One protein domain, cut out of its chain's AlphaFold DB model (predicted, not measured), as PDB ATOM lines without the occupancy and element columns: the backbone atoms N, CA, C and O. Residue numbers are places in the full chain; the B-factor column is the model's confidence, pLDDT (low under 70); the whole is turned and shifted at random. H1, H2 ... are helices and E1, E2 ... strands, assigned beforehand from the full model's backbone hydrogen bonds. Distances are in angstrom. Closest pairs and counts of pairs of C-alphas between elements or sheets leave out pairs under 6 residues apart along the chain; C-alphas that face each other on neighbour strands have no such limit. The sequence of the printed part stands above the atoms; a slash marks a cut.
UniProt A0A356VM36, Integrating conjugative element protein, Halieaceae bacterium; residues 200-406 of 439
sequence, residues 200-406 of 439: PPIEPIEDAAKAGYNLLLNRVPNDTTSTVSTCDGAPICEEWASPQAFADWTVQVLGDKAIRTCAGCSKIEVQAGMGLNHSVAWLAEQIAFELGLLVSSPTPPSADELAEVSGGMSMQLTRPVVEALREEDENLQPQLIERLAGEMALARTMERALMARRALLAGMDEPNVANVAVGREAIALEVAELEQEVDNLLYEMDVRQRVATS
ATOM      1  N   PRO A 200     142.381 190.152 160.050       95.44
ATOM      2  CA  PRO A 200     141.506 189.847 158.923       95.44
ATOM      3  C   PRO A 200     140.818 191.126 158.420       95.44
ATOM      4  O   PRO A 200     140.585 192.029 159.235       95.44
ATOM      5  N   PRO A 201     140.510 191.234 157.117       96.38
ATOM      6  CA  PRO A 201     139.733 192.356 156.602       96.38
ATOM      7  C   PRO A 201     138.343 192.400 157.250       96.38
ATOM      8  O   PRO A 201     137.886 191.416 157.824       96.38
ATOM      9  N   ILE A 202     137.700 193.561 157.195       96.69
ATOM     10  CA  ILE A 202     136.276 193.691 157.508       96.69
ATOM     11  C   ILE A 202     135.522 193.308 156.242       96.69
ATOM     12  O   ILE A 202     135.732 193.948 155.213       96.69
ATOM     13  N   GLU A 203     134.673 192.293 156.330       97.00
ATOM     14  CA  GLU A 203     133.865 191.775 155.221       97.00
ATOM     15  C   GLU A 203     132.398 191.922 155.628       97.00
ATOM     16  O   GLU A 203     131.869 191.048 156.317       97.00
ATOM     17  N   PRO A 204     131.762 193.084 155.366       96.25
ATOM     18  CA  PRO A 204     130.478 193.419 155.973       96.25
ATOM     19  C   PRO A 204     129.389 192.376 155.740       96.25
ATOM     20  O   PRO A 204     128.611 192.121 156.658       96.25
ATOM     21  N   ILE A 205     129.330 191.772 154.550       97.56
ATOM     22  CA  ILE A 205     128.273 190.817 154.201       97.56
ATOM     23  C   ILE A 205     128.588 189.438 154.764       97.56
ATOM     24  O   ILE A 205     127.729 188.843 155.414       97.56
ATOM     25  N   GLU A 206     129.820 188.959 154.611       98.19
ATOM     26  CA  GLU A 206     130.269 187.681 155.156       98.19
ATOM     27  C   GLU A 206     130.185 187.656 156.690       98.19
ATOM     28  O   GLU A 206     129.608 186.734 157.277       98.19
ATOM     29  N   ASP A 207     130.717 188.682 157.359       98.00
ATOM     30  CA  ASP A 207     130.713 188.782 158.817       98.00
ATOM     31  C   ASP A 207     129.281 188.912 159.366       98.00
ATOM     32  O   ASP A 207     128.931 188.228 160.335       98.00
ATOM     33  N   ALA A 208     128.427 189.738 158.743       97.62
ATOM     34  CA  ALA A 208     127.031 189.883 159.160       97.62
ATOM     35  C   ALA A 208     126.214 188.614 158.895       97.62
ATOM     36  O   ALA A 208     125.388 188.241 159.728       97.62
ATOM     37  N   ALA A 209     126.456 187.915 157.784       98.38
ATOM     38  CA  ALA A 209     125.802 186.648 157.484       98.38
ATOM     39  C   ALA A 209     126.142 185.587 158.543       98.38
ATOM     40  O   ALA A 209     125.235 184.965 159.106       98.38
ATOM     41  N   LYS A 210     127.425 185.426 158.897       98.44
ATOM     42  CA  LYS A 210     127.852 184.493 159.960       98.44
ATOM     43  C   LYS A 210     127.253 184.861 161.314       98.44
ATOM     44  O   LYS A 210     126.711 183.990 162.000       98.44
ATOM     45  N   ALA A 211     127.318 186.141 161.685       97.69
ATOM     46  CA  ALA A 211     126.743 186.636 162.932       97.69
ATOM     47  C   ALA A 211     125.236 186.366 162.983       97.69
ATOM     48  O   ALA A 211     124.748 185.743 163.923       97.69
ATOM     49  N   GLY A 212     124.509 186.756 161.939       97.50
ATOM     50  CA  GLY A 212     123.071 186.579 161.811       97.50
ATOM     51  C   GLY A 212     122.624 185.124 161.871       97.50
ATOM     52  O   GLY A 212     121.694 184.798 162.608       97.50
ATOM     53  N   TYR A 213     123.316 184.237 161.156       98.00
ATOM     54  CA  TYR A 213     123.078 182.794 161.200       98.00
ATOM     55  C   TYR A 213     123.174 182.252 162.630       98.00
ATOM     56  O   TYR A 213     122.271 181.565 163.113       98.00
ATOM     57  N   ASN A 214     124.247 182.607 163.341       97.12
ATOM     58  CA  ASN A 214     124.450 182.173 164.717       97.12
ATOM     59  C   ASN A 214     123.399 182.764 165.665       97.12
ATOM     60  O   ASN A 214     122.815 182.030 166.463       97.12
ATOM     61  N   LEU A 215     123.110 184.061 165.548       95.69
ATOM     62  CA  LEU A 215     122.124 184.756 166.375       95.69
ATOM     63  C   LEU A 215     120.726 184.156 166.238       95.69
ATOM     64  O   LEU A 215     120.060 183.915 167.244       95.69
ATOM     65  N   LEU A 216     120.300 183.855 165.010       95.31
ATOM     66  CA  LEU A 216     119.017 183.203 164.747       95.31
ATOM     67  C   LEU A 216     118.931 181.814 165.391       95.31
ATOM     68  O   LEU A 216     117.845 181.378 165.766       95.31
ATOM     69  N   LEU A 217     120.061 181.131 165.563       95.81
ATOM     70  CA  LEU A 217     120.150 179.814 166.192       95.81
ATOM     71  C   LEU A 217     120.502 179.867 167.688       95.81
ATOM     72  O   LEU A 217     120.781 178.819 168.270       95.81
ATOM     73  N   ASN A 218     120.458 181.044 168.326       94.31
ATOM     74  CA  ASN A 218     120.849 181.267 169.726       94.31
ATOM     75  C   ASN A 218     122.294 180.842 170.050       94.31
ATOM     76  O   ASN A 218     122.592 180.360 171.144       94.31
ATOM     77  N   ARG A 219     123.203 181.041 169.094       93.56
ATOM     78  CA  ARG A 219     124.647 180.817 169.226       93.56
ATOM     79  C   ARG A 219     125.381 182.150 169.352       93.56
ATOM     80  O   ARG A 219     124.850 183.206 169.009       93.56
ATOM     81  N   VAL A 220     126.619 182.106 169.843       93.19
ATOM     82  CA  VAL A 220     127.483 183.296 169.871       93.19
ATOM     83  C   VAL A 220     127.830 183.735 168.437       93.19
ATOM     84  O   VAL A 220     128.014 182.865 167.584       93.19
ATOM     85  N   PRO A 221     127.941 185.045 168.138       94.75
ATOM     86  CA  PRO A 221     128.030 185.530 166.753       94.75
ATOM     87  C   PRO A 221     129.215 184.983 165.946       94.75
ATOM     88  O   PRO A 221     129.117 184.831 164.732       94.75
ATOM     89  N   ASN A 222     130.325 184.658 166.612       94.06
ATOM     90  CA  ASN A 222     131.563 184.174 165.999       94.06
ATOM     91  C   ASN A 222     131.735 182.643 166.042       94.06
ATOM     92  O   ASN A 222     132.840 182.155 165.800       94.06
ATOM     93  N   ASP A 223     130.689 181.878 166.366       95.69
ATOM     94  CA  ASP A 223     130.760 180.416 166.332       95.69
ATOM     95  C   ASP A 223     130.946 179.929 164.886       95.69
ATOM     96  O   ASP A 223     130.166 180.272 164.001       95.69
ATOM     97  N   THR A 224     131.979 179.127 164.629       95.94
ATOM     98  CA  THR A 224     132.307 178.592 163.296       95.94
ATOM     99  C   THR A 224     131.931 177.120 163.128       95.94
ATOM    100  O   THR A 224     132.128 176.543 162.058       95.94
ATOM    101  N   THR A 225     131.405 176.482 164.174       96.62
ATOM    102  CA  THR A 225     131.123 175.044 164.178       96.62
ATOM    103  C   THR A 225     129.913 174.689 163.316       96.62
ATOM    104  O   THR A 225     128.995 175.491 163.143       96.62
ATOM    105  N   SER A 226     129.874 173.457 162.805       95.50
ATOM    106  CA  SER A 226     128.686 172.942 162.119       95.50
ATOM    107  C   SER A 226     127.485 172.834 163.070       95.50
ATOM    108  O   SER A 226     127.633 172.521 164.253       95.50
ATOM    109  N   THR A 227     126.288 173.067 162.541       94.69
ATOM    110  CA  THR A 227     125.009 173.010 163.261       94.69
ATOM    111  C   THR A 227     124.264 171.695 163.079       94.69
ATOM    112  O   THR A 227     123.254 171.511 163.744       94.69
ATOM    113  N   VAL A 228     124.745 170.750 162.263       92.12
ATOM    114  CA  VAL A 228     124.012 169.508 161.924       92.12
ATOM    115  C   VAL A 228     123.498 168.768 163.168       92.12
ATOM    116  O   VAL A 228     122.352 168.335 163.210       92.12
ATOM    117  N   SER A 229     124.306 168.675 164.228       91.75
ATOM    118  CA  SER A 229     123.929 168.003 165.483       91.75
ATOM    119  C   SER A 229     123.036 168.831 166.416       91.75
ATOM    120  O   SER A 229     122.484 168.288 167.370       91.75
ATOM    121  N   THR A 230     122.914 170.135 166.176       92.06
ATOM    122  CA  THR A 230     122.194 171.101 167.027       92.06
ATOM    123  C   THR A 230     121.068 171.820 166.282       92.06
ATOM    124  O   THR A 230     120.439 172.717 166.841       92.06
ATOM    125  N   CYS A 231     120.798 171.422 165.035       92.25
ATOM    126  CA  CYS A 231     119.916 172.146 164.134       92.25
ATOM    127  C   CYS A 231     118.473 172.190 164.650       92.25
ATOM    128  O   CYS A 231     117.821 173.227 164.566       92.25
ATOM    129  N   ASP A 232     118.017 171.092 165.269       91.19
ATOM    130  CA  ASP A 232     116.712 170.999 165.938       91.19
ATOM    131  C   ASP A 232     115.547 171.465 165.043       91.19
ATOM    132  O   ASP A 232     114.619 172.133 165.490       91.19
ATOM    133  N   GLY A 233     115.632 171.162 163.744       89.81
ATOM    134  CA  GLY A 233     114.602 171.489 162.760       89.81
ATOM    135  C   GLY A 233     114.509 172.963 162.356       89.81
ATOM    136  O   GLY A 233     113.468 173.381 161.847       89.81
ATOM    137  N   ALA A 234     115.526 173.788 162.634       93.31
ATOM    138  CA  ALA A 234     115.537 175.173 162.170       93.31
ATOM    139  C   ALA A 234     115.875 175.242 160.660       93.31
ATOM    140  O   ALA A 234     116.926 174.752 160.251       93.31
ATOM    141  N   PRO A 235     115.043 175.895 159.826       93.38
ATOM    142  CA  PRO A 235     115.220 175.895 158.371       93.38
ATOM    143  C   PRO A 235     116.603 176.315 157.864       93.38
ATOM    144  O   PRO A 235     117.165 175.674 156.981       93.38
ATOM    145  N   ILE A 236     117.201 177.349 158.463       95.44
ATOM    146  CA  ILE A 236     118.499 177.867 158.015       95.44
ATOM    147  C   ILE A 236     119.643 176.861 158.202       95.44
ATOM    148  O   ILE A 236     120.604 176.886 157.439       95.44
ATOM    149  N   CYS A 237     119.566 175.966 159.192       94.88
ATOM    150  CA  CYS A 237     120.594 174.943 159.395       94.88
ATOM    151  C   CYS A 237     120.307 173.624 158.676       94.88
ATOM    152  O   CYS A 237     121.240 172.851 158.469       94.88
ATOM    153  N   GLU A 238     119.052 173.373 158.293       93.19
ATOM    154  CA  GLU A 238     118.717 172.279 157.377       93.19
ATOM    155  C   GLU A 238     119.224 172.592 155.966       93.19
ATOM    156  O   GLU A 238     119.740 171.705 155.295       93.19
ATOM    157  N   GLU A 239     119.157 173.860 155.551       94.88
ATOM    158  CA  GLU A 239     119.686 174.300 154.258       94.88
ATOM    159  C   GLU A 239     121.217 174.464 154.264       94.88
ATOM    160  O   GLU A 239     121.885 174.042 153.320       94.88
ATOM    161  N   TRP A 240     121.802 175.029 155.330       96.94
ATOM    162  CA  TRP A 240     123.256 175.188 155.454       96.94
ATOM    163  C   TRP A 240     123.795 174.608 156.756       96.94
ATOM    164  O   TRP A 240     123.554 175.124 157.846       96.94
ATOM    165  N   ALA A 241     124.654 173.598 156.631       96.12
ATOM    166  CA  ALA A 241     125.255 172.888 157.758       96.12
ATOM    167  C   ALA A 241     126.215 173.729 158.626       96.12
ATOM    168  O   ALA A 241     126.639 173.260 159.688       96.12
ATOM    169  N   SER A 242     126.638 174.915 158.179       97.81
ATOM    170  CA  SER A 242     127.564 175.787 158.909       97.81
ATOM    171  C   SER A 242     127.332 177.268 158.578       97.81
ATOM    172  O   SER A 242     126.857 177.584 157.484       97.81
ATOM    173  N   PRO A 243     127.720 178.191 159.481       98.19
ATOM    174  CA  PRO A 243     127.647 179.628 159.213       98.19
ATOM    175  C   PRO A 243     128.512 180.051 158.020       98.19
ATOM    176  O   PRO A 243     128.139 180.978 157.312       98.19
ATOM    177  N   GLN A 244     129.636 179.366 157.766       98.19
ATOM    178  CA  GLN A 244     130.471 179.643 156.594       98.19
ATOM    179  C   GLN A 244     129.748 179.274 155.296       98.19
ATOM    180  O   GLN A 244     129.696 180.099 154.402       98.19
ATOM    181  N   ALA A 245     129.128 178.091 155.212       98.38
ATOM    182  CA  ALA A 245     128.424 177.674 153.996       98.38
ATOM    183  C   ALA A 245     127.268 178.627 153.642       98.38
ATOM    184  O   ALA A 245     127.025 178.916 152.471       98.38
ATOM    185  N   PHE A 246     126.575 179.134 154.663       98.50
ATOM    186  CA  PHE A 246     125.550 180.159 154.496       98.50
ATOM    187  C   PHE A 246     126.138 181.502 154.023       98.50
ATOM    188  O   PHE A 246     125.608 182.127 153.100       98.50
ATOM    189  N   ALA A 247     127.242 181.944 154.630       98.50
ATOM    190  CA  ALA A 247     127.902 183.187 154.251       98.50
ATOM    191  C   ALA A 247     128.478 183.127 152.829       98.50
ATOM    192  O   ALA A 247     128.259 184.059 152.064       98.50
ATOM    193  N   ASP A 248     129.094 182.009 152.436       98.38
ATOM    194  CA  ASP A 248     129.628 181.787 151.087       98.38
ATOM    195  C   ASP A 248     128.531 181.930 150.026       98.38
ATOM    196  O   ASP A 248     128.724 182.608 149.018       98.38
ATOM    197  N   TRP A 249     127.351 181.341 150.262       98.00
ATOM    198  CA  TRP A 249     126.200 181.506 149.368       98.00
ATOM    199  C   TRP A 249     125.727 182.965 149.316       98.00
ATOM    200  O   TRP A 249     125.452 183.495 148.242       98.00
ATOM    201  N   THR A 250     125.675 183.638 150.467       98.25
ATOM    202  CA  THR A 250     125.233 185.039 150.555       98.25
ATOM    203  C   THR A 250     126.180 185.971 149.790       98.25
ATOM    204  O   THR A 250     125.725 186.792 148.994       98.25
ATOM    205  N   VAL A 251     127.493 185.795 149.958       98.06
ATOM    206  CA  VAL A 251     128.540 186.533 149.233       98.06
ATOM    207  C   VAL A 251     128.538 186.185 147.745       98.06
ATOM    208  O   VAL A 251     128.792 187.042 146.907       98.06
ATOM    209  N   GLN A 252     128.216 184.947 147.368       97.25
ATOM    210  CA  GLN A 252     128.091 184.571 145.960       97.25
ATOM    211  C   GLN A 252     126.978 185.361 145.250       97.25
ATOM    212  O   GLN A 252     127.137 185.743 144.088       97.25
ATOM    213  N   VAL A 253     125.860 185.597 145.941       97.31
ATOM    214  CA  VAL A 253     124.715 186.344 145.410       97.31
ATOM    215  C   VAL A 253     124.996 187.844 145.413       97.31
ATOM    216  O   VAL A 253     124.950 188.454 144.349       97.31
ATOM    217  N   LEU A 254     125.327 188.421 146.571       96.56
ATOM    218  CA  LEU A 254     125.412 189.877 146.763       96.56
ATOM    219  C   LEU A 254     126.799 190.457 146.471       96.56
ATOM    220  O   LEU A 254     126.936 191.622 146.111       96.56
ATOM    221  N   GLY A 255     127.838 189.636 146.566       96.56
ATOM    222  CA  GLY A 255     129.216 190.102 146.617       96.56
ATOM    223  C   GLY A 255     129.610 190.538 148.023       96.56
ATOM    224  O   GLY A 255     128.834 190.445 148.975       96.56
ATOM    225  N   ASP A 256     130.850 190.999 148.150       96.56
ATOM    226  CA  ASP A 256     131.343 191.606 149.383       96.56
ATOM    227  C   ASP A 256     132.557 192.501 149.109       96.56
ATOM    228  O   ASP A 256     133.094 192.581 147.997       96.56
ATOM    229  N   LYS A 257     132.995 193.207 150.144       94.31
ATOM    230  CA  LYS A 257     134.181 194.051 150.146       94.31
ATOM    231  C   LYS A 257     135.071 193.614 151.296       94.31
ATOM    232  O   LYS A 257     134.647 193.659 152.441       94.31
ATOM    233  N   ALA A 258     136.329 193.308 151.004       95.25
ATOM    234  CA  ALA A 258     137.351 193.134 152.024       95.25
ATOM    235  C   ALA A 258     138.002 194.494 152.315       95.25
ATOM    236  O   ALA A 258     138.771 195.035 151.515       95.25
ATOM    237  N   ILE A 259     137.657 195.069 153.466       94.81
ATOM    238  CA  ILE A 259     138.007 196.435 153.858       94.81
ATOM    239  C   ILE A 259     139.141 196.411 154.882       94.81
ATOM    240  O   ILE A 259     139.117 195.666 155.867       94.81
ATOM    241  N   ARG A 260     140.143 197.265 154.671       95.50
ATOM    242  CA  ARG A 260     141.267 197.462 155.585       95.50
ATOM    243  C   ARG A 260     141.520 198.941 155.849       95.50
ATOM    244  O   ARG A 260     141.411 199.778 154.955       95.50
ATOM    245  N   THR A 261     141.921 199.244 157.078       93.00
ATOM    246  CA  THR A 261     142.258 200.589 157.553       93.00
ATOM    247  C   THR A 261     143.764 200.802 157.669       93.00
ATOM    248  O   THR A 261     144.202 201.940 157.595       93.00
ATOM    249  N   CYS A 262     144.583 199.751 157.772       90.69
ATOM    250  CA  CYS A 262     146.035 199.873 157.979       90.69
ATOM    251  C   CYS A 262     146.753 200.807 156.988       90.69
ATOM    252  O   CYS A 262     146.433 200.834 155.801       90.69
ATOM    253  N   ALA A 263     147.753 201.564 157.447       83.62
ATOM    254  CA  ALA A 263     148.390 202.622 156.652       83.62
ATOM    255  C   ALA A 263     149.091 202.097 155.379       83.62
ATOM    256  O   ALA A 263     149.064 202.748 154.337       83.62
ATOM    257  N   GLY A 264     149.691 200.904 155.453       83.25
ATOM    258  CA  GLY A 264     150.524 200.319 154.392       83.25
ATOM    259  C   GLY A 264     149.912 199.138 153.633       83.25
ATOM    260  O   GLY A 264     150.662 198.329 153.090       83.25
ATOM    261  N   CYS A 265     148.588 198.977 153.635       86.31
ATOM    262  CA  CYS A 265     147.916 197.814 153.046       86.31
ATOM    263  C   CYS A 265     146.945 198.179 151.911       86.31
ATOM    264  O   CYS A 265     146.550 199.335 151.765       86.31
ATOM    265  N   SER A 266     146.554 197.179 151.107       87.06
ATOM    266  CA  SER A 266     145.454 197.323 150.143       87.06
ATOM    267  C   SER A 266     144.164 197.608 150.905       87.06
ATOM    268  O   SER A 266     143.754 196.815 151.750       87.06
ATOM    269  N   LYS A 267     143.570 198.775 150.660       87.38
ATOM    270  CA  LYS A 267     142.501 199.328 151.499       87.38
ATOM    271  C   LYS A 267     141.130 198.709 151.209       87.38
ATOM    272  O   LYS A 267     140.324 198.570 152.125       87.38
ATOM    273  N   ILE A 268     140.864 198.349 149.956       90.38
ATOM    274  CA  ILE A 268     139.632 197.691 149.511       90.38
ATOM    275  C   ILE A 268     140.000 196.634 148.482       90.38
ATOM    276  O   ILE A 268     140.700 196.922 147.510       90.38
ATOM    277  N   GLU A 269     139.427 195.454 148.647       92.19
ATOM    278  CA  GLU A 269     139.245 194.473 147.585       92.19
ATOM    279  C   GLU A 269     137.742 194.232 147.430       92.19
ATOM    280  O   GLU A 269     137.012 194.212 148.419       92.19
ATOM    281  N   VAL A 270     137.259 194.126 146.192       93.19
ATOM    282  CA  VAL A 270     135.827 193.963 145.904       93.19
ATOM    283  C   VAL A 270     135.599 192.639 145.199       93.19
ATOM    284  O   VAL A 270     136.225 192.362 144.175       93.19
ATOM    285  N   GLN A 271     134.654 191.870 145.724       94.56
ATOM    286  CA  GLN A 271     134.085 190.701 145.083       94.56
ATOM    287  C   GLN A 271     132.683 191.051 144.586       94.56
ATOM    288  O   GLN A 271     131.817 191.434 145.365       94.56
ATOM    289  N   ALA A 272     132.460 190.936 143.277       94.56
ATOM    290  CA  ALA A 272     131.146 191.178 142.693       94.56
ATOM    291  C   ALA A 272     130.200 190.000 142.964       94.56
ATOM    292  O   ALA A 272     130.598 188.841 142.815       94.56
ATOM    293  N   GLY A 273     128.953 190.312 143.311       94.69
ATOM    294  CA  GLY A 273     127.866 189.343 143.374       94.69
ATOM    295  C   GLY A 273     127.441 188.874 141.987       94.69
ATOM    296  O   GLY A 273     127.532 189.616 141.006       94.69
ATOM    297  N   MET A 274     126.989 187.626 141.895       95.69
ATOM    298  CA  MET A 274     126.447 187.060 140.654       95.69
ATOM    299  C   MET A 274     124.921 187.202 140.549       95.69
ATOM    300  O   MET A 274     124.362 186.981 139.473       95.69
ATOM    301  N   GLY A 275     124.261 187.575 141.647       95.44
ATOM    302  CA  GLY A 275     122.821 187.777 141.741       95.44
ATOM    303  C   GLY A 275     121.993 186.491 141.802       95.44
ATOM    304  O   GLY A 275     122.445 185.382 141.482       95.44
ATOM    305  N   LEU A 276     120.730 186.630 142.202       96.69
ATOM    306  CA  LEU A 276     119.813 185.502 142.378       96.69
ATOM    307  C   LEU A 276     119.496 184.787 141.059       96.69
ATOM    308  O   LEU A 276     119.334 183.570 141.049       96.69
ATOM    309  N   ASN A 277     119.465 185.507 139.936       94.12
ATOM    310  CA  ASN A 277     119.240 184.917 138.613       94.12
ATOM    311  C   ASN A 277     120.321 183.884 138.248       94.12
ATOM    312  O   ASN A 277     120.009 182.806 137.735       94.12
ATOM    313  N   HIS A 278     121.584 184.179 138.567       95.31
ATOM    314  CA  HIS A 278     122.670 183.216 138.415       95.31
ATOM    315  C   HIS A 278     122.478 182.014 139.350       95.31
ATOM    316  O   HIS A 278     122.627 180.874 138.913       95.31
ATOM    317  N   SER A 279     122.102 182.250 140.615       96.31
ATOM    318  CA  SER A 279     121.814 181.171 141.574       96.31
ATOM    319  C   SER A 279     120.705 180.236 141.073       96.31
ATOM    320  O   SER A 279     120.851 179.020 141.183       96.31
ATOM    321  N   VAL A 280     119.628 180.771 140.482       95.69
ATOM    322  CA  VAL A 280     118.542 179.964 139.899       95.69
ATOM    323  C   VAL A 280     119.053 179.120 138.736       95.69
ATOM    324  O   VAL A 280     118.792 177.922 138.711       95.69
ATOM    325  N   ALA A 281     119.782 179.713 137.787       95.50
ATOM    326  CA  ALA A 281     120.289 178.988 136.621       95.50
ATOM    327  C   ALA A 281     121.237 177.850 137.026       95.50
ATOM    328  O   ALA A 281     121.068 176.714 136.589       95.50
ATOM    329  N   TRP A 282     122.181 178.141 137.921       96.94
ATOM    330  CA  TRP A 282     123.140 177.159 138.415       96.94
ATOM    331  C   TRP A 282     122.457 176.013 139.171       96.94
ATOM    332  O   TRP A 282     122.760 174.844 138.940       96.94
ATOM    333  N   LEU A 283     121.498 176.331 140.045       96.75
ATOM    334  CA  LEU A 283     120.763 175.317 140.798       96.75
ATOM    335  C   LEU A 283     119.830 174.496 139.894       96.75
ATOM    336  O   LEU A 283     119.672 173.300 140.120       96.75
ATOM    337  N   ALA A 284     119.242 175.102 138.859       97.06
ATOM    338  CA  ALA A 284     118.398 174.398 137.896       97.06
ATOM    339  C   ALA A 284     119.186 173.330 137.132       97.06
ATOM    340  O   ALA A 284     118.706 172.208 137.017       97.06
ATOM    341  N   GLU A 285     120.407 173.639 136.684       97.69
ATOM    342  CA  GLU A 285     121.279 172.657 136.025       97.69
ATOM    343  C   GLU A 285     121.609 171.473 136.948       97.69
ATOM    344  O   GLU A 285     121.565 170.318 136.523       97.69
ATOM    345  N   GLN A 286     121.886 171.742 138.229       97.25
ATOM    346  CA  GLN A 286     122.148 170.686 139.212       97.25
ATOM    347  C   GLN A 286     120.922 169.815 139.473       97.25
ATOM    348  O   GLN A 286     121.015 168.589 139.420       97.25
ATOM    349  N   ILE A 287     119.765 170.437 139.713       97.81
ATOM    350  CA  ILE A 287     118.520 169.709 139.955       97.81
ATOM    351  C   ILE A 287     118.131 168.898 138.717       97.81
ATOM    352  O   ILE A 287     117.726 167.751 138.866       97.81
ATOM    353  N   ALA A 288     118.278 169.437 137.503       97.75
ATOM    354  CA  ALA A 288     117.970 168.721 136.265       97.75
ATOM    355  C   ALA A 288     118.848 167.474 136.099       97.75
ATOM    356  O   ALA A 288     118.342 166.402 135.752       97.75
ATOM    357  N   PHE A 289     120.145 167.595 136.395       97.44
ATOM    358  CA  PHE A 289     121.077 166.473 136.358       97.44
ATOM    359  C   PHE A 289     120.684 165.374 137.355       97.44
ATOM    360  O   PHE A 289     120.483 164.226 136.952       97.44
ATOM    361  N   GLU A 290     120.512 165.721 138.632       97.06
ATOM    362  CA  GLU A 290     120.161 164.757 139.683       97.06
ATOM    363  C   GLU A 290     118.771 164.147 139.453       97.06
ATOM    364  O   GLU A 290     118.588 162.932 139.547       97.06
ATOM    365  N   LEU A 291     117.789 164.950 139.040       96.38
ATOM    366  CA  LEU A 291     116.452 164.468 138.700       96.38
ATOM    367  C   LEU A 291     116.491 163.493 137.515       96.38
ATOM    368  O   LEU A 291     115.794 162.479 137.541       96.38
ATOM    369  N   GLY A 292     117.333 163.737 136.509       95.50
ATOM    370  CA  GLY A 292     117.560 162.799 135.407       95.50
ATOM    371  C   GLY A 292     118.132 161.452 135.867       95.50
ATOM    372  O   GLY A 292     117.716 160.396 135.375       95.50
ATOM    373  N   LEU A 293     119.030 161.455 136.858       95.56
ATOM    374  CA  LEU A 293     119.524 160.222 137.483       95.56
ATOM    375  C   LEU A 293     118.405 159.482 138.227       95.56
ATOM    376  O   LEU A 293     118.270 158.265 138.082       95.56
ATOM    377  N   LEU A 294     117.555 160.203 138.963       95.62
ATOM    378  CA  LEU A 294     116.415 159.600 139.657       95.62
ATOM    379  C   LEU A 294     115.392 159.019 138.680       95.62
ATOM    380  O   LEU A 294     114.915 157.906 138.895       95.62
ATOM    381  N   VAL A 295     115.073 159.720 137.593       95.25
ATOM    382  CA  VAL A 295     114.134 159.238 136.571       95.25
ATOM    383  C   VAL A 295     114.696 158.001 135.863       95.25
ATOM    384  O   VAL A 295     114.003 156.994 135.766       95.25
ATOM    385  N   SER A 296     115.966 158.003 135.459       93.31
ATOM    386  CA  SER A 296     116.581 156.848 134.781       93.31
ATOM    387  C   SER A 296     116.821 155.630 135.688       93.31
ATOM    388  O   SER A 296     116.942 154.504 135.195       93.31
ATOM    389  N   SER A 297     116.872 155.821 137.009       92.69
ATOM    390  CA  SER A 297     117.050 154.725 137.959       92.69
ATOM    391  C   SER A 297     115.779 153.871 138.104       92.69
ATOM    392  O   SER A 297     114.694 154.406 138.321       92.69
ATOM    393  N   PRO A 298     115.877 152.528 138.090       87.88
ATOM    394  CA  PRO A 298     114.738 151.653 138.360       87.88
ATOM    395  C   PRO A 298     114.390 151.571 139.855       87.88
ATOM    396  O   PRO A 298     113.364 150.992 140.219       87.88
ATOM    397  N   THR A 299     115.243 152.090 140.747       90.50
ATOM    398  CA  THR A 299     114.985 152.051 142.187       90.50
ATOM    399  C   THR A 299     114.067 153.199 142.601       90.50
ATOM    400  O   THR A 299     114.193 154.315 142.090       90.50
ATOM    401  N   PRO A 300     113.134 152.972 143.537       88.88
ATOM    402  CA  PRO A 300     112.337 154.064 144.070       88.88
ATOM    403  C   PRO A 300     113.220 155.061 144.842       88.88
ATOM    404  O   PRO A 300     114.009 154.607 145.673       88.88
ATOM    405  N   PRO A 301     113.078 156.383 144.618       92.38
ATOM    406  CA  PRO A 301     113.941 157.387 145.234       92.38
ATOM    407  C   PRO A 301     113.744 157.435 146.754       92.38
ATOM    408  O   PRO A 301     112.620 157.283 147.260       92.38
ATOM    409  N   SER A 302     114.844 157.603 147.479       93.62
ATOM    410  CA  SER A 302     114.878 157.812 148.928       93.62
ATOM    411  C   SER A 302     114.427 159.228 149.305       93.62
ATOM    412  O   SER A 302     114.261 160.093 148.450       93.62
ATOM    413  N   ALA A 303     114.184 159.461 150.598       90.19
ATOM    414  CA  ALA A 303     113.784 160.782 151.084       90.19
ATOM    415  C   ALA A 303     114.896 161.826 150.891       90.19
ATOM    416  O   ALA A 303     114.598 162.943 150.484       90.19
ATOM    417  N   ASP A 304     116.152 161.439 151.119       90.69
ATOM    418  CA  ASP A 304     117.306 162.330 150.973       90.69
ATOM    419  C   ASP A 304     117.526 162.695 149.495       90.69
ATOM    420  O   ASP A 304     117.669 163.866 149.163       90.69
ATOM    421  N   GLU A 305     117.429 161.718 148.585       93.75
ATOM    422  CA  GLU A 305     117.499 161.966 147.135       93.75
ATOM    423  C   GLU A 305     116.392 162.911 146.644       93.75
ATOM    424  O   GLU A 305     116.644 163.777 145.811       93.75
ATOM    425  N   LEU A 306     115.165 162.771 147.163       94.19
ATOM    426  CA  LEU A 306     114.064 163.681 146.830       94.19
ATOM    427  C   LEU A 306     114.284 165.087 147.399       94.19
ATOM    428  O   LEU A 306     113.919 166.064 146.746       94.19
ATOM    429  N   ALA A 307     114.869 165.203 148.592       91.81
ATOM    430  CA  ALA A 307     115.160 166.492 149.213       91.81
ATOM    431  C   ALA A 307     116.188 167.298 148.401       91.81
ATOM    432  O   ALA A 307     116.020 168.508 148.249       91.81
ATOM    433  N   GLU A 308     117.192 166.641 147.809       92.31
ATOM    434  CA  GLU A 308     118.211 167.311 146.986       92.31
ATOM    435  C   GLU A 308     117.629 167.979 145.731       92.31
ATOM    436  O   GLU A 308     118.006 169.102 145.388       92.31
ATOM    437  N   VAL A 309     116.654 167.334 145.084       95.56
ATOM    438  CA  VAL A 309     115.976 167.854 143.881       95.56
ATOM    439  C   VAL A 309     114.727 168.688 144.191       95.56
ATOM    440  O   VAL A 309     113.990 169.061 143.280       95.56
ATOM    441  N   SER A 310     114.454 168.970 145.466       94.31
ATOM    442  CA  SER A 310     113.284 169.742 145.894       94.31
ATOM    443  C   SER A 310     113.506 171.252 145.808       94.31
ATOM    444  O   SER A 310     114.626 171.760 145.876       94.31
ATOM    445  N   GLY A 311     112.404 171.996 145.738       90.94
ATOM    446  CA  GLY A 311     112.371 173.454 145.732       90.94
ATOM    447  C   GLY A 311     112.497 174.106 147.110       90.94
ATOM    448  O   GLY A 311     111.874 175.133 147.356       90.94
ATOM    449  N   GLY A 312     113.282 173.516 148.014       87.44
ATOM    450  CA  GLY A 312     113.382 173.935 149.415       87.44
ATOM    451  C   GLY A 312     112.337 173.269 150.312       87.44
ATOM    452  O   GLY A 312     111.682 172.294 149.932       87.44
ATOM    453  N   MET A 313     112.179 173.763 151.540       84.31
ATOM    454  CA  MET A 313     111.322 173.128 152.550       84.31
ATOM    455  C   MET A 313     109.834 173.325 152.253       84.31
ATOM    456  O   MET A 313     109.002 172.497 152.632       84.31
ATOM    457  N   SER A 314     109.502 174.414 151.560       81.12
ATOM    458  CA  SER A 314     108.135 174.756 151.162       81.12
ATOM    459  C   SER A 314     107.610 173.896 150.004       81.12
ATOM    460  O   SER A 314     106.432 173.514 150.006       81.12
ATOM    461  N   MET A 315     108.482 173.515 149.064       87.88
ATOM    462  CA  MET A 315     108.129 172.779 147.848       87.88
ATOM    463  C   MET A 315     108.951 171.494 147.707       87.88
ATOM    464  O   MET A 315     110.013 171.459 147.094       87.88
ATOM    465  N   GLN A 316     108.434 170.413 148.280       90.00
ATOM    466  CA  GLN A 316     109.079 169.105 148.288       90.00
ATOM    467  C   GLN A 316     108.655 168.285 147.067       90.00
ATOM    468  O   GLN A 316     107.464 168.190 146.749       90.00
ATOM    469  N   LEU A 317     109.617 167.655 146.401       91.25
ATOM    470  CA  LEU A 317     109.347 166.702 145.338       91.25
ATOM    471  C   LEU A 317     108.899 165.368 145.942       91.25
ATOM    472  O   LEU A 317     109.524 164.842 146.864       91.25
ATOM    473  N   THR A 318     107.811 164.802 145.431       91.25
ATOM    474  CA  THR A 318     107.311 163.506 145.884       91.25
ATOM    475  C   THR A 318     107.666 162.403 144.897       91.25
ATOM    476  O   THR A 318     107.863 162.617 143.700       91.25
ATOM    477  N   ARG A 319     107.745 161.175 145.413       92.25
ATOM    478  CA  ARG A 319     108.009 159.987 144.598       92.25
ATOM    479  C   ARG A 319     107.050 159.847 143.404       92.25
ATOM    480  O   ARG A 319     107.561 159.563 142.324       92.25
ATOM    481  N   PRO A 320     105.723 160.049 143.543       90.69
ATOM    482  CA  PRO A 320     104.818 159.892 142.411       90.69
ATOM    483  C   PRO A 320     105.096 160.869 141.266       90.69
ATOM    484  O   PRO A 320     104.855 160.517 140.120       90.69
ATOM    485  N   VAL A 321     105.666 162.052 141.528       91.75
ATOM    486  CA  VAL A 321     106.091 162.969 140.454       91.75
ATOM    487  C   VAL A 321     107.259 162.385 139.661       91.75
ATOM    488  O   VAL A 321     107.249 162.425 138.434       91.75
ATOM    489  N   VAL A 322     108.246 161.793 140.341       93.44
ATOM    490  CA  VAL A 322     109.368 161.111 139.675       93.44
ATOM    491  C   VAL A 322     108.868 159.905 138.877       93.44
ATOM    492  O   VAL A 322     109.312 159.683 137.756       93.44
ATOM    493  N   GLU A 323     107.928 159.136 139.427       91.06
ATOM    494  CA  GLU A 323     107.310 158.001 138.731       91.06
ATOM    495  C   GLU A 323     106.484 158.456 137.519       91.06
ATOM    496  O   GLU A 323     106.618 157.864 136.452       91.06
ATOM    497  N   ALA A 324     105.737 159.557 137.626       91.50
ATOM    498  CA  ALA A 324     105.030 160.147 136.494       91.50
ATOM    499  C   ALA A 324     106.003 160.559 135.378       91.50
ATOM    500  O   ALA A 324     105.791 160.200 134.227       91.50
ATOM    501  N   LEU A 325     107.123 161.215 135.710       92.94
ATOM    502  CA  LEU A 325     108.162 161.567 134.731       92.94
ATOM    503  C   LEU A 325     108.795 160.344 134.052       92.94
ATOM    504  O   LEU A 325     109.200 160.431 132.893       92.94
ATOM    505  N   ARG A 326     108.886 159.203 134.748       94.19
ATOM    506  CA  ARG A 326     109.367 157.938 134.163       94.19
ATOM    507  C   ARG A 326     108.399 157.355 133.140       94.19
ATOM    508  O   ARG A 326     108.846 156.674 132.224       94.19
ATOM    509  N   GLU A 327     107.103 157.582 133.324       92.75
ATOM    510  CA  GLU A 327     106.041 157.076 132.447       92.75
ATOM    511  C   GLU A 327     105.794 157.969 131.215       92.75
ATOM    512  O   GLU A 327     105.088 157.555 130.294       92.75
ATOM    513  N   GLU A 328     106.382 159.169 131.178       93.31
ATOM    514  CA  GLU A 328     106.296 160.105 130.051       93.31
ATOM    515  C   GLU A 328     107.051 159.628 128.796       93.31
ATOM    516  O   GLU A 328     107.925 158.761 128.839       93.31
ATOM    517  N   ASP A 329     106.724 160.232 127.648       92.81
ATOM    518  CA  ASP A 329     107.400 159.955 126.375       92.81
ATOM    519  C   ASP A 329     108.897 160.305 126.451       92.81
ATOM    520  O   ASP A 329     109.264 161.412 126.854       92.81
ATOM    521  N   GLU A 330     109.766 159.395 125.997       89.62
ATOM    522  CA  GLU A 330     111.230 159.569 126.028       89.62
ATOM    523  C   GLU A 330     111.704 160.859 125.330       89.62
ATOM    524  O   GLU A 330     112.739 161.416 125.694       89.62
ATOM    525  N   ASN A 331     110.955 161.372 124.348       88.62
ATOM    526  CA  ASN A 331     111.295 162.608 123.639       88.62
ATOM    527  C   ASN A 331     110.846 163.879 124.371       88.62
ATOM    528  O   ASN A 331     111.362 164.949 124.042       88.62
ATOM    529  N   LEU A 332     109.876 163.774 125.291       91.12
ATOM    530  CA  LEU A 332     109.333 164.880 126.097       91.12
ATOM    531  C   LEU A 332     109.926 164.932 127.509       91.12
ATOM    532  O   LEU A 332     109.959 165.992 128.139       91.12
ATOM    533  N   GLN A 333     110.394 163.790 128.008       92.94
ATOM    534  CA  GLN A 333     110.945 163.651 129.346       92.94
ATOM    535  C   GLN A 333     112.070 164.667 129.640       92.94
ATOM    536  O   GLN A 333     111.985 165.320 130.683       92.94
ATOM    537  N   PRO A 334     113.064 164.914 128.754       92.88
ATOM    538  CA  PRO A 334     114.111 165.899 129.031       92.88
ATOM    539  C   PRO A 334     113.566 167.320 129.234       92.88
ATOM    540  O   PRO A 334     114.017 168.031 130.123       92.88
ATOM    541  N   GLN A 335     112.567 167.742 128.455       92.81
ATOM    542  CA  GLN A 335     112.000 169.089 128.569       92.81
ATOM    543  C   GLN A 335     111.152 169.242 129.837       92.81
ATOM    544  O   GLN A 335     111.126 170.325 130.421       92.81
ATOM    545  N   LEU A 336     110.471 168.177 130.271       93.56
ATOM    546  CA  LEU A 336     109.726 168.167 131.532       93.56
ATOM    547  C   LEU A 336     110.665 168.211 132.743       93.56
ATOM    548  O   LEU A 336     110.397 168.965 133.676       93.56
ATOM    549  N   ILE A 337     111.783 167.475 132.699       95.44
ATOM    550  CA  ILE A 337     112.833 167.516 133.728       95.44
ATOM    551  C   ILE A 337     113.406 168.929 133.844       95.44
ATOM    552  O   ILE A 337     113.397 169.491 134.934       95.44
ATOM    553  N   GLU A 338     113.833 169.532 132.732       94.19
ATOM    554  CA  GLU A 338     114.368 170.902 132.708       94.19
ATOM    555  C   GLU A 338     113.353 171.922 133.243       94.19
ATOM    556  O   GLU A 338     113.681 172.809 134.034       94.19
ATOM    557  N   ARG A 339     112.077 171.786 132.849       92.38
ATOM    558  CA  ARG A 339     111.022 172.692 133.308       92.38
ATOM    559  C   ARG A 339     110.790 172.574 134.811       92.38
ATOM    560  O   ARG A 339     110.699 173.611 135.469       92.38
ATOM    561  N   LEU A 340     110.691 171.349 135.328       93.56
ATOM    562  CA  LEU A 340     110.482 171.089 136.750       93.56
ATOM    563  C   LEU A 340     111.694 171.531 137.575       93.56
ATOM    564  O   LEU A 340     111.524 172.195 138.594       93.56
ATOM    565  N   ALA A 341     112.907 171.239 137.107       96.25
ATOM    566  CA  ALA A 341     114.143 171.668 137.749       96.25
ATOM    567  C   ALA A 341     114.230 173.194 137.861       96.25
ATOM    568  O   ALA A 341     114.573 173.709 138.923       96.25
ATOM    569  N   GLY A 342     113.834 173.926 136.813       93.38
ATOM    570  CA  GLY A 342     113.744 175.386 136.856       93.38
ATOM    571  C   GLY A 342     112.738 175.912 137.889       93.38
ATOM    572  O   GLY A 342     113.003 176.924 138.536       93.38
ATOM    573  N   GLU A 343     111.602 175.233 138.085       90.44
ATOM    574  CA  GLU A 343     110.617 175.600 139.116       90.44
ATOM    575  C   GLU A 343     111.131 175.313 140.529       90.44
ATOM    576  O   GLU A 343     111.024 176.179 141.399       90.44
ATOM    577  N   MET A 344     111.745 174.146 140.746       93.94
ATOM    578  CA  MET A 344     112.352 173.801 142.036       93.94
ATOM    579  C   MET A 344     113.493 174.767 142.371       93.94
ATOM    580  O   MET A 344     113.545 175.318 143.470       93.94
ATOM    581  N   ALA A 345     114.380 175.046 141.416       95.38
ATOM    582  CA  ALA A 345     115.503 175.953 141.619       95.38
ATOM    583  C   ALA A 345     115.053 177.376 141.965       95.38
ATOM    584  O   ALA A 345     115.643 178.010 142.845       95.38
ATOM    585  N   LEU A 346     113.998 177.869 141.309       92.31
ATOM    586  CA  LEU A 346     113.405 179.164 141.622       92.31
ATOM    587  C   LEU A 346     112.844 179.186 143.048       92.31
ATOM    588  O   LEU A 346     113.198 180.076 143.821       92.31
ATOM    589  N   ALA A 347     112.027 178.192 143.411       91.62
ATOM    590  CA  ALA A 347     111.432 178.091 144.743       91.62
ATOM    591  C   ALA A 347     112.507 178.035 145.843       91.62
ATOM    592  O   ALA A 347     112.480 178.840 146.778       91.62
ATOM    593  N   ARG A 348     113.524 177.176 145.677       94.12
ATOM    594  CA  ARG A 348     114.621 177.034 146.645       94.12
ATOM    595  C   ARG A 348     115.454 178.309 146.748       94.12
ATOM    596  O   ARG A 348     115.798 178.724 147.850       94.12
ATOM    597  N   THR A 349     115.758 178.962 145.625       95.44
ATOM    598  CA  THR A 349     116.540 180.211 145.622       95.44
ATOM    599  C   THR A 349     115.782 181.358 146.290       95.44
ATOM    600  O   THR A 349     116.375 182.097 147.073       95.44
ATOM    601  N   MET A 350     114.474 181.485 146.050       92.62
ATOM    602  CA  MET A 350     113.638 182.464 146.751       92.62
ATOM    603  C   MET A 350     113.603 182.203 148.259       92.62
ATOM    604  O   MET A 350     113.733 183.138 149.049       92.62
ATOM    605  N   GLU A 351     113.463 180.940 148.668       92.56
ATOM    606  CA  GLU A 351     113.489 180.570 150.083       92.56
ATOM    607  C   GLU A 351     114.834 180.953 150.722       92.56
ATOM    608  O   GLU A 351     114.858 181.649 151.741       92.56
ATOM    609  N   ARG A 352     115.955 180.617 150.064       96.25
ATOM    610  CA  ARG A 352     117.309 181.006 150.493       96.25
ATOM    611  C   ARG A 352     117.476 182.526 150.608       96.25
ATOM    612  O   ARG A 352     118.016 182.999 151.607       96.25
ATOM    613  N   ALA A 353     116.966 183.297 149.645       96.06
ATOM    614  CA  ALA A 353     117.028 184.761 149.657       96.06
ATOM    615  C   ALA A 353     116.289 185.363 150.862       96.06
ATOM    616  O   ALA A 353     116.818 186.230 151.559       96.06
ATOM    617  N   LEU A 354     115.089 184.863 151.170       94.19
ATOM    618  CA  LEU A 354     114.320 185.319 152.329       94.19
ATOM    619  C   LEU A 354     115.005 184.957 153.654       94.19
ATOM    620  O   LEU A 354     114.992 185.762 154.594       94.19
ATOM    621  N   MET A 355     115.646 183.782 153.728       95.81
ATOM    622  CA  MET A 355     116.468 183.420 154.883       95.81
ATOM    623  C   MET A 355     117.665 184.352 155.039       95.81
ATOM    624  O   MET A 355     117.896 184.864 156.139       95.81
ATOM    625  N   ALA A 356     118.370 184.637 153.943       97.62
ATOM    626  CA  ALA A 356     119.532 185.506 153.962       97.62
ATOM    627  C   ALA A 356     119.192 186.935 154.369       97.62
ATOM    628  O   ALA A 356     119.839 187.481 155.260       97.62
ATOM    629  N   ARG A 357     118.103 187.496 153.837       97.12
ATOM    630  CA  ARG A 357     117.576 188.799 154.257       97.12
ATOM    631  C   ARG A 357     117.388 188.871 155.773       97.12
ATOM    632  O   ARG A 357     117.831 189.818 156.421       97.12
ATOM    633  N   ARG A 358     116.722 187.876 156.370       96.25
ATOM    634  CA  ARG A 358     116.464 187.879 157.816       96.25
ATOM    635  C   ARG A 358     117.744 187.689 158.634       96.25
ATOM    636  O   ARG A 358     117.860 188.314 159.687       96.25
ATOM    637  N   ALA A 359     118.672 186.854 158.170       97.38
ATOM    638  CA  ALA A 359     119.964 186.658 158.816       97.38
ATOM    639  C   ALA A 359     120.823 187.928 158.762       97.38
ATOM    640  O   ALA A 359     121.306 188.353 159.803       97.38
ATOM    641  N   LEU A 360     120.930 188.599 157.612       98.00
ATOM    642  CA  LEU A 360     121.668 189.860 157.476       98.00
ATOM    643  C   LEU A 360     121.120 190.949 158.404       98.00
ATOM    644  O   LEU A 360     121.895 191.618 159.084       98.00
ATOM    645  N   LEU A 361     119.792 191.074 158.517       96.50
ATOM    646  CA  LEU A 361     119.173 191.983 159.488       96.50
ATOM    647  C   LEU A 361     119.543 191.621 160.936       96.50
ATOM    648  O   LEU A 361     119.854 192.508 161.721       96.50
ATOM    649  N   ALA A 362     119.554 190.332 161.289       95.56
ATOM    650  CA  ALA A 362     119.971 189.892 162.621       95.56
ATOM    651  C   ALA A 362     121.468 190.147 162.884       95.56
ATOM    652  O   ALA A 362     121.830 190.534 163.989       95.56
ATOM    653  N   GLY A 363     122.331 189.961 161.883       95.94
ATOM    654  CA  GLY A 363     123.759 190.269 161.970       95.94
ATOM    655  C   GLY A 363     124.037 191.766 162.098       95.94
ATOM    656  O   GLY A 363     124.903 192.162 162.868       95.94
ATOM    657  N   MET A 364     123.254 192.601 161.410       94.50
ATOM    658  CA  MET A 364     123.296 194.060 161.542       94.50
ATOM    659  C   MET A 364     122.912 194.536 162.955       94.50
ATOM    660  O   MET A 364     123.405 195.571 163.402       94.50
ATOM    661  N   ASP A 365     122.059 193.779 163.651       91.81
ATOM    662  CA  ASP A 365     121.647 194.032 165.037       91.81
ATOM    663  C   ASP A 365     122.658 193.503 166.082       91.81
ATOM    664  O   ASP A 365     122.462 193.700 167.286       91.81
ATOM    665  N   GLU A 366     123.748 192.840 165.670       93.12
ATOM    666  CA  GLU A 366     124.831 192.460 166.585       93.12
ATOM    667  C   GLU A 366     125.440 193.729 167.211       93.12
ATOM    668  O   GLU A 366     125.721 194.674 166.479       93.12
ATOM    669  N   PRO A 367     125.654 193.809 168.540       89.69
ATOM    670  CA  PRO A 367     125.963 195.081 169.197       89.69
ATOM    671  C   PRO A 367     127.180 195.837 168.653       89.69
ATOM    672  O   PRO A 367     127.168 197.063 168.614       89.69
ATOM    673  N   ASN A 368     128.237 195.135 168.245       89.06
ATOM    674  CA  ASN A 368     129.455 195.766 167.750       89.06
ATOM    675  C   ASN A 368     129.286 196.234 166.300       89.06
ATOM    676  O   ASN A 368     129.720 197.332 165.968       89.06
ATOM    677  N   VAL A 369     128.581 195.468 165.463       91.38
ATOM    678  CA  VAL A 369     128.160 195.915 164.123       91.38
ATOM    679  C   VAL A 369     127.203 197.105 164.232       91.38
ATOM    680  O   VAL A 369     127.368 198.108 163.537       91.38
ATOM    681  N   ALA A 370     126.241 197.038 165.152       87.94
ATOM    682  CA  ALA A 370     125.199 198.036 165.338       87.94
ATOM    683  C   ALA A 370     125.744 199.414 165.776       87.94
ATOM    684  O   ALA A 370     125.125 200.447 165.496       87.94
ATOM    685  N   ASN A 371     126.905 199.426 166.436       83.88
ATOM    686  CA  ASN A 371     127.610 200.632 166.874       83.88
ATOM    687  C   ASN A 371     128.510 201.247 165.787       83.88
ATOM    688  O   ASN A 371     129.052 202.333 165.980       83.88
ATOM    689  N   VAL A 372     128.658 200.593 164.633       87.56
ATOM    690  CA  VAL A 372     129.500 201.058 163.528       87.56
ATOM    691  C   VAL A 372     128.608 201.453 162.349       87.56
ATOM    692  O   VAL A 372     128.224 200.628 161.519       87.56
ATOM    693  N   ALA A 373     128.280 202.747 162.255       87.06
ATOM    694  CA  ALA A 373     127.308 203.270 161.284       87.06
ATOM    695  C   ALA A 373     127.645 202.913 159.825       87.06
ATOM    696  O   ALA A 373     126.795 202.394 159.106       87.06
ATOM    697  N   VAL A 374     128.906 203.097 159.416       88.25
ATOM    698  CA  VAL A 374     129.371 202.755 158.057       88.25
ATOM    699  C   VAL A 374     129.172 201.271 157.724       88.25
ATOM    700  O   VAL A 374     128.870 200.920 156.587       88.25
ATOM    701  N   GLY A 375     129.291 200.401 158.726       90.31
ATOM    702  CA  GLY A 375     129.077 198.968 158.595       90.31
ATOM    703  C   GLY A 375     127.607 198.606 158.431       90.31
ATOM    704  O   GLY A 375     127.253 197.867 157.514       90.31
ATOM    705  N   ARG A 376     126.738 199.190 159.262       91.50
ATOM    706  CA  ARG A 376     125.283 199.032 159.127       91.50
ATOM    707  C   ARG A 376     124.766 199.521 157.785       91.50
ATOM    708  O   ARG A 376     123.938 198.853 157.183       91.50
ATOM    709  N   GLU A 377     125.228 200.680 157.331       91.62
ATOM    710  CA  GLU A 377     124.826 201.241 156.041       91.62
ATOM    711  C   GLU A 377     125.266 200.347 154.879       91.62
ATOM    712  O   GLU A 377     124.479 200.122 153.962       91.62
ATOM    713  N   ALA A 378     126.483 199.791 154.938       91.69
ATOM    714  CA  ALA A 378     126.958 198.837 153.941       91.69
ATOM    715  C   ALA A 378     126.064 197.588 153.880       91.69
ATOM    716  O   ALA A 378     125.655 197.194 152.796       91.69
ATOM    717  N   ILE A 379     125.699 197.011 155.031       95.75
ATOM    718  CA  ILE A 379     124.804 195.843 155.087       95.75
ATOM    719  C   ILE A 379     123.391 196.209 154.607       95.75
ATOM    720  O   ILE A 379     122.786 195.464 153.842       95.75
ATOM    721  N   ALA A 380     122.858 197.359 155.028       95.50
ATOM    722  CA  ALA A 380     121.519 197.808 154.653       95.50
ATOM    723  C   ALA A 380     121.375 198.042 153.141       95.50
ATOM    724  O   ALA A 380     120.321 197.741 152.585       95.50
ATOM    725  N   LEU A 381     122.428 198.543 152.485       93.88
ATOM    726  CA  LEU A 381     122.471 198.695 151.031       93.88
ATOM    727  C   LEU A 381     122.314 197.341 150.328       93.88
ATOM    728  O   LEU A 381     121.441 197.201 149.478       93.88
ATOM    729  N   GLU A 382     123.106 196.339 150.713       94.25
ATOM    730  CA  GLU A 382     123.064 195.022 150.062       94.25
ATOM    731  C   GLU A 382     121.775 194.250 150.400       94.25
ATOM    732  O   GLU A 382     121.266 193.489 149.581       94.25
ATOM    733  N   VAL A 383     121.178 194.474 151.579       96.50
ATOM    734  CA  VAL A 383     119.839 193.944 151.899       96.50
ATOM    735  C   VAL A 383     118.768 194.553 150.989       96.50
ATOM    736  O   VAL A 383     117.879 193.829 150.545       96.50
ATOM    737  N   ALA A 384     118.839 195.854 150.700       96.31
ATOM    738  CA  ALA A 384     117.911 196.502 149.775       96.31
ATOM    739  C   ALA A 384     118.106 196.007 148.330       96.31
ATOM    740  O   ALA A 384     117.122 195.779 147.628       96.31
ATOM    741  N   GLU A 385     119.352 195.774 147.908       94.38
ATOM    742  CA  GLU A 385     119.648 195.164 146.604       94.38
ATOM    743  C   GLU A 385     119.076 193.741 146.519       94.38
ATOM    744  O   GLU A 385     118.407 193.405 145.546       94.38
ATOM    745  N   LEU A 386     119.228 192.927 147.573       96.62
ATOM    746  CA  LEU A 386     118.629 191.590 147.642       96.62
ATOM    747  C   LEU A 386     117.101 191.631 147.487       96.62
ATOM    748  O   LEU A 386     116.530 190.814 146.767       96.62
ATOM    749  N   GLU A 387     116.429 192.563 148.169       95.69
ATOM    750  CA  GLU A 387     114.979 192.761 148.036       95.69
ATOM    751  C   GLU A 387     114.597 193.117 146.592       95.69
ATOM    752  O   GLU A 387     113.658 192.539 146.041       95.69
ATOM    753  N   GLN A 388     115.365 194.001 145.952       94.81
ATOM    754  CA  GLN A 388     115.155 194.373 144.556       94.81
ATOM    755  C   GLN A 388     115.395 193.195 143.598       94.81
ATOM    756  O   GLN A 388     114.642 193.026 142.637       94.81
ATOM    757  N   GLU A 389     116.399 192.350 143.839       94.25
ATOM    758  CA  GLU A 389     116.621 191.140 143.042       94.25
ATOM    759  C   GLU A 389     115.473 190.133 143.174       94.25
ATOM    760  O   GLU A 389     115.077 189.523 142.177       94.25
ATOM    761  N   VAL A 390     114.898 189.980 144.372       93.75
ATOM    762  CA  VAL A 390     113.706 189.141 144.583       93.75
ATOM    763  C   VAL A 390     112.520 189.676 143.775       93.75
ATOM    764  O   VAL A 390     111.855 188.902 143.082       93.75
ATOM    765  N   ASP A 391     112.279 190.987 143.795       93.75
ATOM    766  CA  ASP A 391     111.214 191.608 143.001       93.75
ATOM    767  C   ASP A 391     111.452 191.444 141.492       93.75
ATOM    768  O   ASP A 391     110.524 191.130 140.736       93.75
ATOM    769  N   ASN A 392     112.702 191.587 141.044       91.44
ATOM    770  CA  ASN A 392     113.089 191.377 139.649       91.44
ATOM    771  C   ASN A 392     112.840 189.930 139.199       91.44
ATOM    772  O   ASN A 392     112.322 189.718 138.102       91.44
ATOM    773  N   LEU A 393     113.156 188.940 140.041       89.94
ATOM    774  CA  LEU A 393     112.878 187.528 139.766       89.94
ATOM    775  C   LEU A 393     111.380 187.255 139.602       89.94
ATOM    776  O   LEU A 393     110.962 186.593 138.648       89.94
ATOM    777  N   LEU A 394     110.563 187.779 140.517       87.50
ATOM    778  CA  LEU A 394     109.108 187.628 140.459       87.50
ATOM    779  C   LEU A 394     108.528 188.277 139.200       87.50
ATOM    780  O   LEU A 394     107.668 187.694 138.533       87.50
ATOM    781  N   TYR A 395     109.025 189.463 138.848       88.94
ATOM    782  CA  TYR A 395     108.644 190.152 137.623       88.94
ATOM    783  C   TYR A 395     109.031 189.348 136.375       88.94
ATOM    784  O   TYR A 395     108.210 189.166 135.474       88.94
ATOM    785  N   GLU A 396     110.253 188.820 136.325       85.62
ATOM    786  CA  GLU A 396     110.718 188.005 135.205       85.62
ATOM    787  C   GLU A 396     109.866 186.739 135.029       85.62
ATOM    788  O   GLU A 396     109.495 186.392 133.903       85.62
ATOM    789  N   MET A 397     109.482 186.084 136.129       82.19
ATOM    790  CA  MET A 397     108.582 184.930 136.107       82.19
ATOM    791  C   MET A 397     107.198 185.282 135.531       82.19
ATOM    792  O   MET A 397     106.714 184.583 134.633       82.19
ATOM    793  N   ASP A 398     106.570 186.370 135.992       83.75
ATOM    794  CA  ASP A 398     105.263 186.825 135.485       83.75
ATOM    795  C   ASP A 398     105.331 187.173 133.989       83.75
ATOM    796  O   ASP A 398     104.474 186.758 133.199       83.75
ATOM    797  N   VAL A 399     106.394 187.860 133.562       85.56
ATOM    798  CA  VAL A 399     106.622 188.185 132.149       85.56
ATOM    799  C   VAL A 399     106.780 186.916 131.314       85.56
ATOM    800  O   VAL A 399     106.116 186.784 130.280       85.56
ATOM    801  N   ARG A 400     107.606 185.955 131.748       80.25
ATOM    802  CA  ARG A 400     107.814 184.686 131.028       80.25
ATOM    803  C   ARG A 400     106.504 183.913 130.862       80.25
ATOM    804  O   ARG A 400     106.212 183.461 129.754       80.25
ATOM    805  N   GLN A 401     105.677 183.834 131.905       77.88
ATOM    806  CA  GLN A 401     104.378 183.154 131.850       77.88
ATOM    807  C   GLN A 401     103.413 183.812 130.845       77.88
ATOM    808  O   GLN A 401     102.732 183.132 130.068       77.88
ATOM    809  N   ARG A 402     103.377 185.149 130.806       79.12
ATOM    810  CA  ARG A 402     102.547 185.910 129.854       79.12
ATOM    811  C   ARG A 402     103.043 185.798 128.413       79.12
ATOM    812  O   ARG A 402     102.237 185.696 127.491       79.12
ATOM    813  N   VAL A 403     104.359 185.800 128.195       78.19
ATOM    814  CA  VAL A 403     104.941 185.666 126.849       78.19
ATOM    815  C   VAL A 403     104.712 184.257 126.300       78.19
ATOM    816  O   VAL A 403     104.235 184.123 125.168       78.19
ATOM    817  N   ALA A 404     104.967 183.217 127.104       70.50
ATOM    818  CA  ALA A 404     104.833 181.814 126.705       70.50
ATOM    819  C   ALA A 404     103.408 181.445 126.248       70.50
ATOM    820  O   ALA A 404     103.226 180.642 125.331       70.50
ATOM    821  N   THR A 405     102.390 182.078 126.832       65.31
ATOM    822  CA  THR A 405     100.975 181.797 126.545       65.31
ATOM    823  C   THR A 405     100.425 182.507 125.299       65.31
ATOM    824  O   THR A 405      99.334 182.170 124.843       65.31
ATOM    825  N   SER A 406     101.158 183.453 124.696       66.31
ATOM    826  CA  SER A 406     100.558 184.415 123.755       66.31
ATOM    827  C   SER A 406     100.604 184.037 122.265       66.31
ATOM    828  O   SER A 406      99.619 184.252 121.563       66.31
TER     829      SER A 406
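What this domain is: This is residues 200 to 406 of the 439 residues of the protein "Integrating conjugative element protein" of Halieaceae bacterium (UniProt A0A356VM36). Two long helices, H7 and H9, run side by side in opposite ways along part of their lengths. H1 crosses H7 near one end of it and H4 crosses it nearer the other, where H6 sits; the small hairpin E1 and E2 packs on H1 and H3, and residues 398 to 406 stick out. The printed part has 207 residues, with nine named helices and two named strands in the order H1 H2 H3 E1 E2 H4 H5 H6 H7 H8 H9; the sheet is E1 - E2, antiparallel, and the class is mostly helix. It is only just compact, close to loose, with a radius of gyration of the C-alphas of 19.6 A and spans of 66 by 44 by 27 A.

Where its parts are: Find C-alpha 204 at (130.478, 193.419, 155.973); there H1, residues 204 to 216, begins, 17.7 A long. Next come H2, residues 235 to 239, and H3, residues 243 to 254, 16.3 A. Strands E1, residues 255 to 259, and E2, residues 268 to 272, lead to H4, residues 275 to 296, 32.3 A. Then look for H5, residues 303 to 308, and H6, residues 319 to 327. From C-alpha 333 at (110.945, 163.651, 129.346), H7, residues 333 to 364, runs 46.0 A. After H8, residues 367 to 370, H9, residues 373 to 404, runs 46.5 A to C-alpha 404 at (104.833, 181.814, 126.705).

How they stand to each other: Start at the hubs, H4 and H9, which touch five helices each. H4 touches H7 at a steep tilt of 44 degrees, closest at the C-alphas of Ala 284 and Gly 342, 4.9 A. H7, with residues 350 to 364 alone, touches H9 at a shallow tilt of 23 degrees, opposite ways; the closest C-alphas are those of Met 364 and Arg 376, 5.9 A. H1 is about perpendicular to H7, at 87 degrees, and touches it, C-alphas 212 and 363 being closest at 3.8 A. H1 also touches H3, closest at C-alphas 210 and 243, 4.9 A. H2 and H3 are near each other. H5 only just touches H4, with 3 pairs of C-alphas within 8 A. H6 and H7 form a helical hairpin, closest at C-alphas 325 and 333, 6.4 A. H8 and H9 only just touch, and only at the corner, closest at C-alphas 370 and 376, 6.3 A. In the hairpin E1 and E2, look for N 258 and O 269, 2.8 A apart. Every O i to N i+4 pair is within hydrogen-bond range in H1 to H7 and H9; H8 is too short for one.

The domain as a whole: The farthest C-alphas, those of Ala 263 and Glu 327, are 66.7 A apart. The printed part has no cut, and the link H1 to H2, residues 217 to 234, is long. Mean pLDDT of the printed part is 93.0; residues 405 to 406 are under 70.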